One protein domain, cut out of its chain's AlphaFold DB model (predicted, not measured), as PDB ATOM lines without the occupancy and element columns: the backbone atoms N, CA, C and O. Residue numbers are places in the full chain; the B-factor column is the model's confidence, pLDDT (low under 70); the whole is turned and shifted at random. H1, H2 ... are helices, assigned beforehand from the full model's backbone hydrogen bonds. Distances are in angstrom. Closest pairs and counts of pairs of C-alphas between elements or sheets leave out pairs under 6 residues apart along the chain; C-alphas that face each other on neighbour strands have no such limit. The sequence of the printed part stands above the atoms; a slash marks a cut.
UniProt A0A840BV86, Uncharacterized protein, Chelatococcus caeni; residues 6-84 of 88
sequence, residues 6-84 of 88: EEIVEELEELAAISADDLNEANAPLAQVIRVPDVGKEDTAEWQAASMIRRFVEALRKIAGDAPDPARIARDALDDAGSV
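What this domain is: This is residues 6 to 84 of the 88 residues of an uncharacterized protein of Chelatococcus caeni (UniProt A0A840BV86). Three helices run back and forth in a long, thin zigzag, with H2 in the middle, H1 along one side of it and H3 folded back along the other. H1 and H2 are shifted lengthwise and overlap only in part, and at the far end of H1 a long loop turns back towards H2, its residues 29 to 35 sticking out free. The printed part has 79 residues with three named helices, H1, H2 and H3 in chain order, and no named strand; the class is all helix. It is only just loose, close to extended, with a radius of gyration of the C-alphas of 17.0 A, and the C-alphas span 57 by 24 by 10 A, a rod.

How they stand to each other: H1, residues 6 to 27, is the longest helix and touches H2, residues 45 to 64. H1 touches H2 with residues 6 to 16 alone, and H2 touches H1 with residues 45 to 54 alone; the closest C-alphas, those of Val 9 and Ala 50, are 4.7 A apart. The two form a helical hairpin, opposite ways at a shallow tilt of 19 degrees. H2 also touches H3, residues 70 to 82, where the closest C-alphas, those of Ile 63 and Pro 70, are 5.2 A apart. These two form a second helical hairpin, opposite ways at a shallow tilt of 7 degrees. H1 and H3 are apart. In H1, H2 and H3 every O i to N i+4 pair is within hydrogen-bond range.

Where its parts are: H1 begins at C-alpha 6, (282.851, 173.354, 258.633), and is 31.6 A from first to last C-alpha. H2 begins at C-alpha 45, (277.515, 164.414, 272.642), and is 28.6 A long. H3, 18.6 A long, ends at C-alpha 82, (268.593, 174.686, 274.092).

The domain as a whole: The two C-alphas farthest apart, those of Val 33 and Asp 66, are 57.4 A apart. The link from H1 to H2 is long, 17 residues, and that from H2 to H3 is tight, 5 residues. The printed part has no cut. Its mean pLDDT is 90.1, and residues 81 to 84 are under 70.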
ATOM      1  N   GLU A   6     283.244 174.516 259.433       89.50
ATOM      2  CA  GLU A   6     282.851 173.354 258.633       89.50
ATOM      3  C   GLU A   6     283.752 172.146 258.901       89.50
ATOM      4  O   GLU A   6     283.234 171.068 259.174       89.50
ATOM      5  N   GLU A   7     285.073 172.344 258.923       92.62
ATOM      6  CA  GLU A   7     286.037 171.291 259.282       92.62
ATOM      7  C   GLU A   7     285.787 170.770 260.707       92.62
ATOM      8  O   GLU A   7     285.798 169.567 260.937       92.62
ATOM      9  N   ILE A   8     285.473 171.657 261.660       92.44
ATOM     10  CA  ILE A   8     285.141 171.257 263.040       92.44
ATOM     11  C   ILE A   8     283.864 170.407 263.084       92.44
ATOM     12  O   ILE A   8     283.782 169.454 263.855       92.44
ATOM     13  N   VAL A   9     282.845 170.757 262.293       93.38
ATOM     14  CA  VAL A   9     281.599 169.979 262.227       93.38
ATOM     15  C   VAL A   9     281.861 168.593 261.645       93.38
ATOM     16  O   VAL A   9     281.362 167.624 262.205       93.38
ATOM     17  N   GLU A  10     282.642 168.489 260.569       94.06
ATOM     18  CA  GLU A  10     283.010 167.199 259.969       94.06
ATOM     19  C   GLU A  10     283.776 166.317 260.968       94.06
ATOM     20  O   GLU A  10     283.375 165.178 261.198       94.06
ATOM     21  N   GLU A  11     284.791 166.865 261.647       95.38
ATOM     22  CA  GLU A  11     285.552 166.146 262.681       95.38
ATOM     23  C   GLU A  11     284.650 165.629 263.817       95.38
ATOM     24  O   GLU A  11     284.796 164.496 264.276       95.38
ATOM     25  N   LEU A  12     283.686 166.435 264.272       95.19
ATOM     26  CA  LEU A  12     282.754 166.029 265.326       95.19
ATOM     27  C   LEU A  12     281.753 164.968 264.856       95.19
ATOM     28  O   LEU A  12     281.401 164.086 265.634       95.19
ATOM     29  N   GLU A  13     281.289 165.019 263.607       94.25
ATOM     30  CA  GLU A  13     280.409 163.979 263.060       94.25
ATOM     31  C   GLU A  13     281.139 162.640 262.882       94.25
ATOM     32  O   GLU A  13     280.528 161.587 263.078       94.25
ATOM     33  N   GLU A  14     282.432 162.668 262.556       96.06
ATOM     34  CA  GLU A  14     283.281 161.473 262.540       96.06
ATOM     35  C   GLU A  14     283.469 160.904 263.951       96.06
ATOM     36  O   GLU A  14     283.255 159.708 264.166       96.06
ATOM     37  N   LEU A  15     283.790 161.754 264.933       96.06
ATOM     38  CA  LEU A  15     283.915 161.332 266.331       96.06
ATOM     39  C   LEU A  15     282.600 160.778 266.888       96.06
ATOM     40  O   LEU A  15     282.623 159.793 267.613       96.06
ATOM     41  N   ALA A  16     281.455 161.344 266.504       95.44
ATOM     42  CA  ALA A  16     280.143 160.834 266.890       95.44
ATOM     43  C   ALA A  16     279.902 159.393 266.417       95.44
ATOM     44  O   ALA A  16     279.328 158.588 267.149       95.44
ATOM     45  N   ALA A  17     280.337 159.056 265.198       96.12
ATOM     46  CA  ALA A  17     280.231 157.693 264.687       96.12
ATOM     47  C   ALA A  17     281.122 156.728 265.482       96.12
ATOM     48  O   ALA A  17     280.659 155.662 265.876       96.12
ATOM     49  N   ILE A  18     282.359 157.138 265.784       97.31
ATOM     50  CA  ILE A  18     283.293 156.347 266.598       97.31
ATOM     51  C   ILE A  18     282.731 156.131 268.010       97.31
ATOM     52  O   ILE A  18     282.675 155.000 268.481       97.31
ATOM     53  N   SER A  19     282.247 157.190 268.664       94.69
ATOM     54  CA  SER A  19     281.663 157.112 270.006       94.69
ATOM     55  C   SER A  19     280.438 156.192 270.056       94.69
ATOM     56  O   SER A  19     280.271 155.445 271.019       94.69
ATOM     57  N   ALA A  20     279.577 156.217 269.034       94.69
ATOM     58  CA  ALA A  20     278.429 155.315 268.957       94.69
ATOM     59  C   ALA A  20     278.861 153.848 268.805       94.69
ATOM     60  O   ALA A  20     278.332 152.981 269.503       94.69
ATOM     61  N   ASP A  21     279.844 153.573 267.944       96.62
ATOM     62  CA  ASP A  21     280.403 152.230 267.767       96.62
ATOM     63  C   ASP A  21     281.038 151.712 269.068       96.62
ATOM     64  O   ASP A  21     280.724 150.599 269.495       96.62
ATOM     65  N   ASP A  22     281.828 152.540 269.758       96.12
ATOM     66  CA  ASP A  22     282.454 152.203 271.043       96.12
ATOM     67  C   ASP A  22     281.406 151.879 272.125       96.12
ATOM     68  O   ASP A  22     281.549 150.914 272.885       96.12
ATOM     69  N   LEU A  23     280.318 152.657 272.194       93.44
ATOM     70  CA  LEU A  23     279.213 152.414 273.127       93.44
ATOM     71  C   LEU A  23     278.474 151.112 272.803       93.44
ATOM     72  O   LEU A  23     278.136 150.350 273.712       93.44
ATOM     73  N   ASN A  24     278.243 150.830 271.523       94.06
ATOM     74  CA  ASN A  24     277.617 149.585 271.088       94.06
ATOM     75  C   ASN A  24     278.513 148.371 271.375       94.06
ATOM     76  O   ASN A  24     278.020 147.354 271.870       94.06
ATOM     77  N   GLU A  25     279.825 148.477 271.153       95.38
ATOM     78  CA  GLU A  25     280.788 147.428 271.495       95.38
ATOM     79  C   GLU A  25     280.827 147.179 273.010       95.38
ATOM     80  O   GLU A  25     280.732 146.030 273.457       95.38
ATOM     81  N   ALA A  26     280.864 148.241 273.819       92.50
ATOM     82  CA  ALA A  26     280.811 148.141 275.276       92.50
ATOM     83  C   ALA A  26     279.499 147.510 275.782       92.50
ATOM     84  O   ALA A  26     279.499 146.785 276.782       92.50
ATOM     85  N   ASN A  27     278.389 147.740 275.075       91.06
ATOM     86  CA  ASN A  27     277.075 147.180 275.391       91.06
ATOM     87  C   ASN A  27     276.861 145.754 274.858       91.06
ATOM     88  O   ASN A  27     275.939 145.069 275.316       91.06
ATOM     89  N   ALA A  28     277.712 145.257 273.954       92.56
ATOM     90  CA  ALA A  28     277.560 143.941 273.333       92.56
ATOM     91  C   ALA A  28     277.449 142.770 274.336       92.56
ATOM     92  O   ALA A  28     276.629 141.876 274.108       92.56
ATOM     93  N   PRO A  29     278.186 142.731 275.469       92.94
ATOM     94  CA  PRO A  29     278.000 141.687 276.478       92.94
ATOM     95  C   PRO A  29     276.628 141.754 277.161       92.94
ATOM     96  O   PRO A  29     276.008 140.720 277.412       92.94
ATOM     97  N   LEU A  30     276.131 142.961 277.444       89.81
ATOM     98  CA  LEU A  30     274.837 143.174 278.095       89.81
ATOM     99  C   LEU A  30     273.672 142.826 277.153       89.81
ATOM    100  O   LEU A  30     272.672 142.247 277.585       89.81
ATOM    101  N   ALA A  31     273.841 143.080 275.854       87.88
ATOM    102  CA  ALA A  31     272.883 142.737 274.807       87.88
ATOM    103  C   ALA A  31     272.612 141.220 274.673       87.88
ATOM    104  O   ALA A  31     271.595 140.817 274.109       87.88
ATOM    105  N   GLN A  32     273.485 140.357 275.214       90.75
ATOM    106  CA  GLN A  32     273.280 138.899 275.218       90.75
ATOM    107  C   GLN A  32     272.224 138.443 276.231       90.75
ATOM    108  O   GLN A  32     271.652 137.361 276.084       90.75
ATOM    109  N   VAL A  33     271.986 139.238 277.275       94.69
ATOM    110  CA  VAL A  33     271.105 138.885 278.398       94.69
ATOM    111  C   VAL A  33     269.844 139.741 278.458       94.69
ATOM    112  O   VAL A  33     268.814 139.265 278.935       94.69
ATOM    113  N   ILE A  34     269.891 140.974 277.952       91.94
ATOM    114  CA  ILE A  34     268.738 141.873 277.851       91.94
ATOM    115  C   ILE A  34     268.721 142.569 276.493       91.94
ATOM    116  O   ILE A  34     269.748 142.710 275.839       91.94
ATOM    117  N   ARG A  35     267.550 143.050 276.069       89.75
ATOM    118  CA  ARG A  35     267.458 143.874 274.863       89.75
ATOM    119  C   ARG A  35     267.975 145.280 275.170       89.75
ATOM    120  O   ARG A  35     267.256 146.064 275.785       89.75
ATOM    121  N   VAL A  36     269.192 145.576 274.727       89.19
ATOM    122  CA  VAL A  36     269.766 146.927 274.711       89.19
ATOM    123  C   VAL A  36     269.523 147.518 273.315       89.19
ATOM    124  O   VAL A  36     269.763 146.814 272.335       89.19
ATOM    125  N   PRO A  37     268.953 148.728 273.189       89.62
ATOM    126  CA  PRO A  37     268.861 149.406 271.901       89.62
ATOM    127  C   PRO A  37     270.248 149.854 271.428       89.62
ATOM    128  O   PRO A  37     271.075 150.246 272.248       89.62
ATOM    129  N   ASP A  38     270.471 149.808 270.116       91.19
ATOM    130  CA  ASP A  38     271.698 150.332 269.513       91.19
ATOM    131  C   ASP A  38     271.738 151.856 269.671       91.19
ATOM    132  O   ASP A  38     270.733 152.541 269.457       91.19
ATOM    133  N   VAL A  39     272.907 152.367 270.038       93.00
ATOM    134  CA  VAL A  39     273.203 153.794 270.125       93.00
ATOM    135  C   VAL A  39     273.532 154.290 268.722       93.00
ATOM    136  O   VAL A  39     274.453 153.778 268.080       93.00
ATOM    137  N   GLY A  40     272.774 155.265 268.224       94.06
ATOM    138  CA  GLY A  40     273.096 155.973 266.991       94.06
ATOM    139  C   GLY A  40     274.112 157.083 267.245       94.06
ATOM    140  O   GLY A  40     274.251 157.580 268.363       94.06
ATOM    141  N   LYS A  41     274.796 157.547 266.193       91.81
ATOM    142  CA  LYS A  41     275.674 158.724 266.309       91.81
ATOM    143  C   LYS A  41     274.902 159.948 266.800       91.81
ATOM    144  O   LYS A  41     275.457 160.766 267.521       91.81
ATOM    145  N   GLU A  42     273.617 160.049 266.460       92.75
ATOM    146  CA  GLU A  42     272.721 161.133 266.854       92.75
ATOM    147  C   GLU A  42     272.511 161.238 268.372       92.75
ATOM    148  O   GLU A  42     272.179 162.317 268.868       92.75
ATOM    149  N   ASP A  43     272.753 160.142 269.093       91.69
ATOM    150  CA  ASP A  43     272.608 160.041 270.544       91.69
ATOM    151  C   ASP A  43     273.887 160.462 271.294       91.69
ATOM    152  O   ASP A  43     273.900 160.535 272.523       91.69
ATOM    153  N   THR A  44     274.970 160.757 270.568       92.81
ATOM    154  CA  THR A  44     276.271 161.128 271.143       92.81
ATOM    155  C   THR A  44     276.403 162.633 271.372       92.81
ATOM    156  O   THR A  44     275.807 163.463 270.674       92.81
ATOM    157  N   ALA A  45     277.237 163.012 272.343       92.25
ATOM    158  CA  ALA A  45     277.515 164.414 272.642       92.25
ATOM    159  C   ALA A  45     278.225 165.122 271.474       92.25
ATOM    160  O   ALA A  45     277.988 166.304 271.219       92.25
ATOM    161  N   GLU A  46     279.067 164.399 270.739       93.69
ATOM    162  CA  GLU A  46     279.799 164.892 269.578       93.69
ATOM    163  C   GLU A  46     278.845 165.301 268.452       93.69
ATOM    164  O   GLU A  46     278.975 166.399 267.903       93.69
ATOM    165  N   TRP A  47     277.815 164.495 268.171       94.06
ATOM    166  CA  TRP A  47     276.795 164.860 267.185       94.06
ATOM    167  C   TRP A  47     275.976 166.069 267.625       94.06
ATOM    168  O   TRP A  47     275.692 166.961 266.820       94.06
ATOM    169  N   GLN A  48     275.611 166.137 268.908       91.75
ATOM    170  CA  GLN A  48     274.903 167.296 269.454       91.75
ATOM    171  C   GLN A  48     275.740 168.574 269.297       91.75
ATOM    172  O   GLN A  48     275.223 169.600 268.843       91.75
ATOM    173  N   ALA A  49     277.042 168.504 269.585       91.31
ATOM    174  CA  ALA A  49     277.972 169.607 269.379       91.31
ATOM    175  C   ALA A  49     278.071 170.010 267.897       91.31
ATOM    176  O   ALA A  49     277.915 171.193 267.579       91.31
ATOM    177  N   ALA A  50     278.247 169.045 266.989       92.12
ATOM    178  CA  ALA A  50     278.288 169.282 265.546       92.12
ATOM    179  C   ALA A  50     277.009 169.981 265.047       92.12
ATOM    180  O   ALA A  50     277.064 170.988 264.333       92.12
ATOM    181  N   SER A  51     275.845 169.489 265.484       92.06
ATOM    182  CA  SER A  51     274.536 170.036 265.125       92.06
ATOM    183  C   SER A  51     274.372 171.484 265.593       92.06
ATOM    184  O   SER A  51     273.946 172.340 264.813       92.06
ATOM    185  N   MET A  52     274.760 171.793 266.836       91.31
ATOM    186  CA  MET A  52     274.707 173.158 267.370       91.31
ATOM    187  C   MET A  52     275.617 174.115 266.595       91.31
ATOM    188  O   MET A  52     275.180 175.201 266.209       91.31
ATOM    189  N   ILE A  53     276.862 173.713 266.323       91.75
ATOM    190  CA  ILE A  53     277.817 174.545 265.580       91.75
ATOM    191  C   ILE A  53     277.282 174.841 264.176       91.75
ATOM    192  O   ILE A  53     277.248 176.006 263.776       91.75
ATOM    193  N   ARG A  54     276.786 173.824 263.456       92.00
ATOM    194  CA  ARG A  54     276.183 173.992 262.123       92.00
ATOM    195  C   ARG A  54     275.051 175.023 262.139       92.00
ATOM    196  O   ARG A  54     275.048 175.939 261.315       92.00
ATOM    197  N   ARG A  55     274.135 174.934 263.108       89.88
ATOM    198  CA  ARG A  55     273.016 175.886 263.254       89.88
ATOM    199  C   ARG A  55     273.499 177.312 263.498       89.88
ATOM    200  O   ARG A  55     273.007 178.242 262.856       89.88
ATOM    201  N   PHE A  56     274.480 177.508 264.380       92.38
ATOM    202  CA  PHE A  56     275.020 178.843 264.635       92.38
ATOM    203  C   PHE A  56     275.745 179.420 263.420       92.38
ATOM    204  O   PHE A  56     275.563 180.598 263.108       92.38
ATOM    205  N   VAL A  57     276.507 178.607 262.688       91.94
ATOM    206  CA  VAL A  57     277.160 179.031 261.441       91.94
ATOM    207  C   VAL A  57     276.121 179.474 260.409       91.94
ATOM    208  O   VAL A  57     276.269 180.536 259.801       91.94
ATOM    209  N   GLU A  58     275.033 178.724 260.240       91.62
ATOM    210  CA  GLU A  58     273.933 179.111 259.353       91.62
ATOM    211  C   GLU A  58     273.243 180.406 259.794       91.62
ATOM    212  O   GLU A  58     272.959 181.269 258.958       91.62
ATOM    213  N   ALA A  59     272.994 180.572 261.093       91.00
ATOM    214  CA  ALA A  59     272.408 181.790 261.644       91.00
ATOM    215  C   ALA A  59     273.297 183.012 261.369       91.00
ATOM    216  O   ALA A  59     272.816 184.029 260.868       91.00
ATOM    217  N   LEU A  60     274.606 182.893 261.610       92.06
ATOM    218  CA  LEU A  60     275.580 183.949 261.332       92.06
ATOM    219  C   LEU A  60     275.645 184.290 259.841       92.06
ATOM    220  O   LEU A  60     275.667 185.470 259.491       92.06
ATOM    221  N   ARG A  61     275.609 183.287 258.955       92.81
ATOM    222  CA  ARG A  61     275.554 183.503 257.499       92.81
ATOM    223  C   ARG A  61     274.297 184.265 257.081       92.81
ATOM    224  O   ARG A  61     274.396 185.187 256.278       92.81
ATOM    225  N   LYS A  62     273.127 183.929 257.641       91.81
ATOM    226  CA  LYS A  62     271.872 184.656 257.377       91.81
ATOM    227  C   LYS A  62     271.961 186.108 257.849       91.81
ATOM    228  O   LYS A  62     271.567 187.005 257.114       91.81
ATOM    229  N   ILE A  63     272.504 186.339 259.045       91.06
ATOM    230  CA  ILE A  63     272.686 187.683 259.608       91.06
ATOM    231  C   ILE A  63     273.634 188.520 258.742       91.06
ATOM    232  O   ILE A  63     273.325 189.670 258.445       91.06
ATOM    233  N   ALA A  64     274.752 187.939 258.307       91.00
ATOM    234  CA  ALA A  64     275.720 188.609 257.441       91.00
ATOM    235  C   ALA A  64     275.160 188.933 256.042       91.00
ATOM    236  O   ALA A  64     275.662 189.839 255.387       91.00
ATOM    237  N   GLY A  65     274.132 188.211 255.589       89.69
ATOM    238  CA  GLY A  65     273.444 188.428 254.313       89.69
ATOM    239  C   GLY A  65     272.306 189.457 254.358       89.69
ATOM    240  O   GLY A  65     271.349 189.299 253.605       89.69
ATOM    241  N   ASP A  66     272.379 190.458 255.239       86.62
ATOM    242  CA  ASP A  66     271.361 191.508 255.432       86.62
ATOM    243  C   ASP A  66     269.969 190.978 255.814       86.62
ATOM    244  O   ASP A  66     268.933 191.391 255.282       86.62
ATOM    245  N   ALA A  67     269.919 190.049 256.772       86.38
ATOM    246  CA  ALA A  67     268.648 189.571 257.298       86.38
ATOM    247  C   ALA A  67     267.768 190.726 257.830       86.38
ATOM    248  O   ALA A  67     268.255 191.577 258.576       86.38
ATOM    249  N   PRO A  68     266.450 190.714 257.551       83.44
ATOM    250  CA  PRO A  68     265.535 191.776 257.980       83.44
ATOM    251  C   PRO A  68     265.342 191.843 259.504       83.44
ATOM    252  O   PRO A  68     264.960 192.888 260.022       83.44
ATOM    253  N   ASP A  69     265.600 190.745 260.223       92.75
ATOM    254  CA  ASP A  69     265.583 190.700 261.691       92.75
ATOM    255  C   ASP A  69     266.690 189.769 262.226       92.75
ATOM    256  O   ASP A  69     266.454 188.579 262.476       92.75
ATOM    257  N   PRO A  70     267.921 190.287 262.394       90.75
ATOM    258  CA  PRO A  70     269.053 189.516 262.904       90.75
ATOM    259  C   PRO A  70     268.851 189.001 264.331       90.75
ATOM    260  O   PRO A  70     269.325 187.919 264.679       90.75
ATOM    261  N   ALA A  71     268.143 189.769 265.165       90.19
ATOM    262  CA  ALA A  71     267.933 189.434 266.566       90.19
ATOM    263  C   ALA A  71     267.012 188.221 266.713       90.19
ATOM    264  O   ALA A  71     267.269 187.358 267.551       90.19
ATOM    265  N   ARG A  72     265.963 188.129 265.888       92.19
ATOM    266  CA  ARG A  72     265.106 186.941 265.848       92.19
ATOM    267  C   ARG A  72     265.874 185.705 265.389       92.19
ATOM    268  O   ARG A  72     265.804 184.693 266.064       92.19
ATOM    269  N   ILE A  73     266.670 185.805 264.323       90.62
ATOM    270  CA  ILE A  73     267.472 184.671 263.821       90.62
ATOM    271  C   ILE A  73     268.439 184.139 264.887       90.62
ATOM    272  O   ILE A  73     268.593 182.928 265.024       90.62
ATOM    273  N   ALA A  74     269.077 185.029 265.655       87.94
ATOM    274  CA  ALA A  74     269.961 184.626 266.745       87.94
ATOM    275  C   ALA A  74     269.208 183.915 267.885       87.94
ATOM    276  O   ALA A  74     269.719 182.934 268.418       87.94
ATOM    277  N   ARG A  75     268.006 184.388 268.250       89.00
ATOM    278  CA  ARG A  75     267.170 183.729 269.269       89.00
ATOM    279  C   ARG A  75     266.673 182.369 268.800       89.00
ATOM    280  O   ARG A  75     266.864 181.411 269.529       89.00
ATOM    281  N   ASP A  76     266.146 182.280 267.580       89.50
ATOM    282  CA  ASP A  76     265.656 181.023 267.004       89.50
ATOM    283  C   ASP A  76     266.771 179.953 267.029       89.50
ATOM    284  O   ASP A  76     266.552 178.826 267.457       89.50
ATOM    285  N   ALA A  77     268.009 180.327 266.675       87.25
ATOM    286  CA  ALA A  77     269.155 179.415 266.728       87.25
ATOM    287  C   ALA A  77     269.546 178.982 268.157       87.25
ATOM    288  O   ALA A  77     270.020 177.861 268.343       87.25
ATOM    289  N   LEU A  78     269.378 179.855 269.156       84.56
ATOM    290  CA  LEU A  78     269.655 179.557 270.567       84.56
ATOM    291  C   LEU A  78     268.563 178.686 271.196       84.56
ATOM    292  O   LEU A  78     268.888 177.737 271.905       84.56
ATOM    293  N   ASP A  79     267.294 178.983 270.922       85.19
ATOM    294  CA  ASP A  79     266.149 178.224 271.432       85.19
ATOM    295  C   ASP A  79     266.148 176.800 270.851       85.19
ATOM    296  O   ASP A  79     266.005 175.822 271.588       85.19
ATOM    297  N   ASP A  80     266.436 176.662 269.552       74.62
ATOM    298  CA  ASP A  80     266.588 175.356 268.910       74.62
ATOM    299  C   ASP A  80     267.773 174.566 269.487       74.62
ATOM    300  O   ASP A  80     267.698 173.341 269.600       74.62
ATOM    301  N   ALA A  81     268.871 175.233 269.864       69.31
ATOM    302  CA  ALA A  81     270.027 174.592 270.497       69.31
ATOM    303  C   ALA A  81     269.749 174.175 271.955       69.31
ATOM    304  O   ALA A  81     270.187 173.111 272.379       69.31
ATOM    305  N   GLY A  82     268.981 174.973 272.706       60.31
ATOM    306  CA  GLY A  82     268.593 174.686 274.092       60.31
ATOM    307  C   GLY A  82     267.544 173.580 274.251       60.31
ATOM    308  O   GLY A  82     267.352 173.076 275.354       60.31
ATOM    309  N   SER A  83     266.877 173.179 273.164       59.09
ATOM    310  CA  SER A  83     265.909 172.071 273.153       59.09
ATOM    311  C   SER A  83     266.548 170.671 273.160       59.09
ATOM    312  O   SER A  83     265.852 169.675 273.371       59.09
ATOM    313  N   VAL A  84     267.871 170.578 272.972       54.59
ATOM    314  CA  VAL A  84     268.626 169.325 273.086       54.59
ATOM    315  C   VAL A  84     268.781 169.004 274.571       54.59
ATOM    316  O   VAL A  84     269.664 169.515 275.255       54.59
TER     317      VAL A  84